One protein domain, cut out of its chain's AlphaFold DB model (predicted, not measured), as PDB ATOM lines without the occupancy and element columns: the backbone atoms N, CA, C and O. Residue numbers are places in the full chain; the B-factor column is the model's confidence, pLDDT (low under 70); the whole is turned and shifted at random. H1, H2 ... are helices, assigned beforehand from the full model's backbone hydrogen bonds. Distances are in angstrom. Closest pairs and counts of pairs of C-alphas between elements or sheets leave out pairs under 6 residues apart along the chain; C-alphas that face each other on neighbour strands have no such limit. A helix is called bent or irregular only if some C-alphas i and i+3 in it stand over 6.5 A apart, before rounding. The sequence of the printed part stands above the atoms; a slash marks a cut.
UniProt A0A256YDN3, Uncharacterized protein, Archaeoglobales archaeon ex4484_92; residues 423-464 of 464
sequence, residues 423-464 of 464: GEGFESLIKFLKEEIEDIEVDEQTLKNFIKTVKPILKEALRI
ATOM      1  N   GLY A 423      42.317  11.022 -15.070       83.56
ATOM      2  CA  GLY A 423      43.580  10.623 -15.692       83.56
ATOM      3  C   GLY A 423      43.445  10.403 -17.199       83.56
ATOM      4  O   GLY A 423      42.344  10.341 -17.741       83.56
ATOM      5  N   GLU A 424      44.581  10.270 -17.883       82.00
ATOM      6  CA  GLU A 424      44.688  10.113 -19.345       82.00
ATOM      7  C   GLU A 424      43.853   8.952 -19.905       82.00
ATOM      8  O   GLU A 424      43.270   9.062 -20.981       82.00
ATOM      9  N   GLY A 425      43.742   7.850 -19.159       82.81
ATOM     10  CA  GLY A 425      42.998   6.666 -19.586       82.81
ATOM     11  C   GLY A 425      41.474   6.762 -19.435       82.81
ATOM     12  O   GLY A 425      40.782   5.785 -19.720       82.81
ATOM     13  N   PHE A 426      40.915   7.889 -18.970       84.50
ATOM     14  CA  PHE A 426      39.473   7.973 -18.711       84.50
ATOM     15  C   PHE A 426      38.632   7.748 -19.978       84.50
ATOM     16  O   PHE A 426      37.570   7.142 -19.895       84.50
ATOM     17  N   GLU A 427      39.101   8.175 -21.154       80.75
ATOM     18  CA  GLU A 427      38.354   7.981 -22.402       80.75
ATOM     19  C   GLU A 427      38.170   6.496 -22.727       80.75
ATOM     20  O   GLU A 427      37.078   6.089 -23.117       80.75
ATOM     21  N   SER A 428      39.196   5.673 -22.496       83.69
ATOM     22  CA  SER A 428      39.105   4.216 -22.646       83.69
ATOM     23  C   SER A 428      38.094   3.614 -21.664       83.69
ATOM     24  O   SER A 428      37.350   2.713 -22.037       83.69
ATOM     25  N   LEU A 429      37.996   4.153 -20.440       83.12
ATOM     26  CA  LEU A 429      36.975   3.749 -19.458       83.12
ATOM     27  C   LEU A 429      35.561   4.064 -19.941       83.12
ATOM     28  O   LEU A 429      34.675   3.219 -19.825       83.12
ATOM     29  N   ILE A 430      35.346   5.246 -20.518       80.81
ATOM     30  CA  ILE A 430      34.039   5.619 -21.074       80.81
ATOM     31  C   ILE A 430      33.677   4.738 -22.266       80.81
ATOM     32  O   ILE A 430      32.563   4.227 -22.312       80.81
ATOM     33  N   LYS A 431      34.611   4.523 -23.198       81.44
ATOM     34  CA  LYS A 431      34.392   3.674 -24.379       81.44
ATOM     35  C   LYS A 431      34.064   2.234 -23.996       81.44
ATOM     36  O   LYS A 431      33.137   1.659 -24.552       81.44
ATOM     37  N   PHE A 432      34.764   1.682 -23.004       83.56
ATOM     38  CA  PHE A 432      34.472   0.350 -22.471       83.56
ATOM     39  C   PHE A 432      33.059   0.275 -21.875       83.56
ATOM     40  O   PHE A 432      32.305  -0.644 -22.172       83.56
ATOM     41  N   LEU A 433      32.652   1.277 -21.087       79.56
ATOM     42  CA  LEU A 433      31.304   1.324 -20.501       79.56
ATOM     43  C   LEU A 433      30.188   1.525 -21.530       79.56
ATOM     44  O   LEU A 433      29.045   1.165 -21.261       79.56
ATOM     45  N   LYS A 434      30.510   2.111 -22.684       75.81
ATOM     46  CA  LYS A 434      29.609   2.228 -23.832       75.81
ATOM     47  C   LYS A 434      29.618   0.989 -24.736       75.81
ATOM     48  O   LYS A 434      28.939   1.007 -25.755       75.81
ATOM     49  N   GLU A 435      30.371  -0.054 -24.377       79.44
ATOM     50  CA  GLU A 435      30.564  -1.272 -25.180       79.44
ATOM     51  C   GLU A 435      31.198  -0.998 -26.561       79.44
ATOM     52  O   GLU A 435      31.080  -1.795 -27.487       79.44
ATOM     53  N   GLU A 436      31.906   0.129 -26.716       78.81
ATOM     54  CA  GLU A 436      32.610   0.482 -27.960       78.81
ATOM     55  C   GLU A 436      33.942  -0.273 -28.107       78.81
ATOM     56  O   GLU A 436      34.461  -0.417 -29.215       78.81
ATOM     57  N   ILE A 437      34.507  -0.736 -26.988       82.75
ATOM     58  CA  ILE A 437      35.722  -1.556 -26.921       82.75
ATOM     59  C   ILE A 437      35.511  -2.707 -25.934       82.75
ATOM     60  O   ILE A 437      34.880  -2.525 -24.894       82.75
ATOM     61  N   GLU A 438      36.049  -3.882 -26.258       78.44
ATOM     62  CA  GLU A 438      35.884  -5.100 -25.446       78.44
ATOM     63  C   GLU A 438      36.890  -5.188 -24.291       78.44
ATOM     64  O   GLU A 438      36.568  -5.724 -23.235       78.44
ATOM     65  N   ASP A 439      38.081  -4.615 -24.472       80.31
ATOM     66  CA  ASP A 439      39.170  -4.647 -23.499       80.31
ATOM     67  C   ASP A 439      39.630  -3.236 -23.142       80.31
ATOM     68  O   ASP A 439      39.605  -2.315 -23.964       80.31
ATOM     69  N   ILE A 440      40.086  -3.076 -21.898       81.75
ATOM     70  CA  ILE A 440      40.522  -1.791 -21.375       81.75
ATOM     71  C   ILE A 440      41.949  -1.829 -20.826       81.75
ATOM     72  O   ILE A 440      42.254  -2.517 -19.854       81.75
ATOM     73  N   GLU A 441      42.814  -1.006 -21.415       78.50
ATOM     74  CA  GLU A 441      44.164  -0.747 -20.919       78.50
ATOM     75  C   GLU A 441      44.222   0.643 -20.278       78.50
ATOM     76  O   GLU A 441      44.322   1.665 -20.959       78.50
ATOM     77  N   VAL A 442      44.134   0.685 -18.948       84.25
ATOM     78  CA  VAL A 442      44.283   1.912 -18.150       84.25
ATOM     79  C   VAL A 442      45.164   1.655 -16.937       84.25
ATOM     80  O   VAL A 442      45.151   0.566 -16.363       84.25
ATOM     81  N   ASP A 443      45.944   2.655 -16.535       87.31
ATOM     82  CA  ASP A 443      46.803   2.542 -15.364       87.31
ATOM     83  C   ASP A 443      45.988   2.504 -14.056       87.31
ATOM     84  O   ASP A 443      44.856   2.993 -13.960       87.31
ATOM     85  N   GLU A 444      46.586   1.923 -13.014       83.69
ATOM     86  CA  GLU A 444      45.933   1.719 -11.717       83.69
ATOM     87  C   GLU A 444      45.458   3.039 -11.080       83.69
ATOM     88  O   GLU A 444      44.443   3.063 -10.375       83.69
ATOM     89  N   GLN A 445      46.167   4.147 -11.325       85.94
ATOM     90  CA  GLN A 445      45.824   5.446 -10.757       85.94
ATOM     91  C   GLN A 445      44.582   6.032 -11.435       85.94
ATOM     92  O   GLN A 445      43.672   6.484 -10.732       85.94
ATOM     93  N   THR A 446      44.499   5.948 -12.765       85.56
ATOM     94  CA  THR A 446      43.310   6.345 -13.531       85.56
ATOM     95  C   THR A 446      42.077   5.542 -13.102       85.56
ATOM     96  O   THR A 446      41.022   6.121 -12.831       85.56
ATOM     97  N   LEU A 447      42.207   4.220 -12.928       83.94
ATOM     98  CA  LEU A 447      41.100   3.362 -12.488       83.94
ATOM     99  C   LEU A 447      40.615   3.713 -11.069       83.94
ATOM    100  O   LEU A 447      39.408   3.817 -10.823       83.94
ATOM    101  N   LYS A 448      41.542   3.947 -10.127       85.06
ATOM    102  CA  LYS A 448      41.205   4.373  -8.754       85.06
ATOM    103  C   LYS A 448      40.467   5.709  -8.737       85.06
ATOM    104  O   LYS A 448      39.465   5.844  -8.026       85.06
ATOM    105  N   ASN A 449      40.943   6.686  -9.507       86.38
ATOM    106  CA  ASN A 449      40.319   8.005  -9.594       86.38
ATOM    107  C   ASN A 449      38.934   7.932 -10.256       86.38
ATOM    108  O   ASN A 449      37.998   8.584  -9.786       86.38
ATOM    109  N   PHE A 450      38.768   7.091 -11.280       84.62
ATOM    110  CA  PHE A 450      37.482   6.873 -11.947       84.62
ATOM    111  C   PHE A 450      36.439   6.292 -10.990       84.62
ATOM    112  O   PHE A 450      35.365   6.870 -10.822       84.62
ATOM    113  N   ILE A 451      36.781   5.210 -10.275       83.25
ATOM    114  CA  ILE A 451      35.894   4.600  -9.270       83.25
ATOM    115  C   ILE A 451      35.517   5.630  -8.205       83.25
ATOM    116  O   ILE A 451      34.357   5.704  -7.806       83.25
ATOM    117  N   LYS A 452      36.468   6.453  -7.747       84.56
ATOM    118  CA  LYS A 452      36.196   7.503  -6.758       84.56
ATOM    119  C   LYS A 452      35.199   8.544  -7.280       84.56
ATOM    120  O   LYS A 452      34.326   8.950  -6.516       84.56
ATOM    121  N   THR A 453      35.324   8.932  -8.546       83.50
ATOM    122  CA  THR A 453      34.487   9.949  -9.204       83.50
ATOM    123  C   THR A 453      33.072   9.433  -9.470       83.50
ATOM    124  O   THR A 453      32.104  10.137  -9.216       83.50
ATOM    125  N   VAL A 454      32.932   8.169  -9.880       81.94
ATOM    126  CA  VAL A 454      31.634   7.567 -10.240       81.94
ATOM    127  C   VAL A 454      30.912   6.926  -9.041       81.94
ATOM    128  O   VAL A 454      29.700   6.726  -9.069       81.94
ATOM    129  N   LYS A 455      31.608   6.645  -7.931       81.62
ATOM    130  CA  LYS A 455      31.023   6.047  -6.711       81.62
ATOM    131  C   LYS A 455      29.789   6.784  -6.158       81.62
ATOM    132  O   LYS A 455      28.858   6.080  -5.763       81.62
ATOM    133  N   PRO A 456      29.734   8.129  -6.087       78.19
ATOM    134  CA  PRO A 456      28.524   8.846  -5.675       78.19
ATOM    135  C   PRO A 456      27.325   8.549  -6.587       78.19
ATOM    136  O   PRO A 456      26.234   8.292  -6.090       78.19
ATOM    137  N   ILE A 457      27.560   8.467  -7.898       78.44
ATOM    138  CA  ILE A 457      26.538   8.185  -8.917       78.44
ATOM    139  C   ILE A 457      26.021   6.751  -8.777       78.44
ATOM    140  O   ILE A 457      24.818   6.508  -8.803       78.44
ATOM    141  N   LEU A 458      26.923   5.783  -8.573       74.69
ATOM    142  CA  LEU A 458      26.548   4.381  -8.364       74.69
ATOM    143  C   LEU A 458      25.723   4.195  -7.091       74.69
ATOM    144  O   LEU A 458      24.778   3.414  -7.089       74.69
ATOM    145  N   LYS A 459      26.051   4.918  -6.018       77.00
ATOM    146  CA  LYS A 459      25.265   4.909  -4.780       77.00
ATOM    147  C   LYS A 459      23.847   5.428  -4.992       77.00
ATOM    148  O   LYS A 459      22.893   4.798  -4.544       77.00
ATOM    149  N   GLU A 460      23.708   6.529  -5.722       73.06
ATOM    150  CA  GLU A 460      22.407   7.104  -6.061       73.06
ATOM    151  C   GLU A 460      21.578   6.165  -6.953       73.06
ATOM    152  O   GLU A 460      20.425   5.865  -6.636       73.06
ATOM    153  N   ALA A 461      22.182   5.609  -8.010       71.19
ATOM    154  CA  ALA A 461      21.522   4.685  -8.933       71.19
ATOM    155  C   ALA A 461      21.114   3.356  -8.272       71.19
ATOM    156  O   ALA A 461      20.051   2.809  -8.570       71.19
ATOM    157  N   LEU A 462      21.938   2.840  -7.355       75.44
ATOM    158  CA  LEU A 462      21.683   1.592  -6.628       75.44
ATOM    159  C   LEU A 462      20.852   1.800  -5.347       75.44
ATOM    160  O   LEU A 462      20.474   0.815  -4.715       75.44
ATOM    161  N   ARG A 463      20.536   3.055  -4.982       65.88
ATOM    162  CA  ARG A 463      19.852   3.459  -3.736       65.88
ATOM    163  C   ARG A 463      20.542   2.946  -2.455       65.88
ATOM    164  O   ARG A 463      19.857   2.454  -1.556       65.88
ATOM    165  N   ILE A 464      21.876   3.045  -2.375       50.91
ATOM    166  CA  ILE A 464      22.706   2.551  -1.247       50.91
ATOM    167  C   ILE A 464      23.559   3.655  -0.621       50.91
ATOM    168  O   ILE A 464      24.228   4.402  -1.372       50.91
TER     169      ILE A 464
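What this domain is: This is residues 423 to 464 of the 464 residues of an uncharacterized protein of Archaeoglobales archaeon ex4484_92 (UniProt A0A256YDN3). A short helix, H1, and a long kinked helix, H2, meet near their first residues and spread apart as a V, while the link between them folds back from the end of H1 to the start of H2. Residues 457 to 463 stick out. The printed part has 42 residues with two named helices, H1 then H2, and no named strand; its class is all helix. It is only just loose, close to compact, with a radius of gyration of the C-alphas of 11.1 A, and flat, spanning 30 by 22 by 11 A.

Where its parts are: H1, residues 426 to 433, begins at C-alpha 426 (39.473, 7.973, -18.711) and measures 10.7 A. H2, residues 444 to 462, measures 24.8 A and ends at C-alpha 462 (21.683, 1.592, -6.628). H2 is irregular, with C-alphas 453 and 456 7.0 A apart, and has a kink of 46 degrees near residue 456.

How they stand to each other: H1 and H2 only just touch, with 3 pairs of C-alphas within 8 A, and H2 does so with residues 446 to 450 alone. The closest C-alphas, of Phe 426 and Thr 446, are 6.6 A apart. The helices run the same way at a steep tilt of 49 degrees. Every O i to N i+4 pair is within hydrogen-bond range in H1, and 13 of 15 in H2.

The domain as a whole: The farthest C-alphas, of Glu 424 and Arg 463, are 30.1 A apart. The printed part has no cut, and the link from H1 to H2 is short. Residues 463 to 464 are under pLDDT 70.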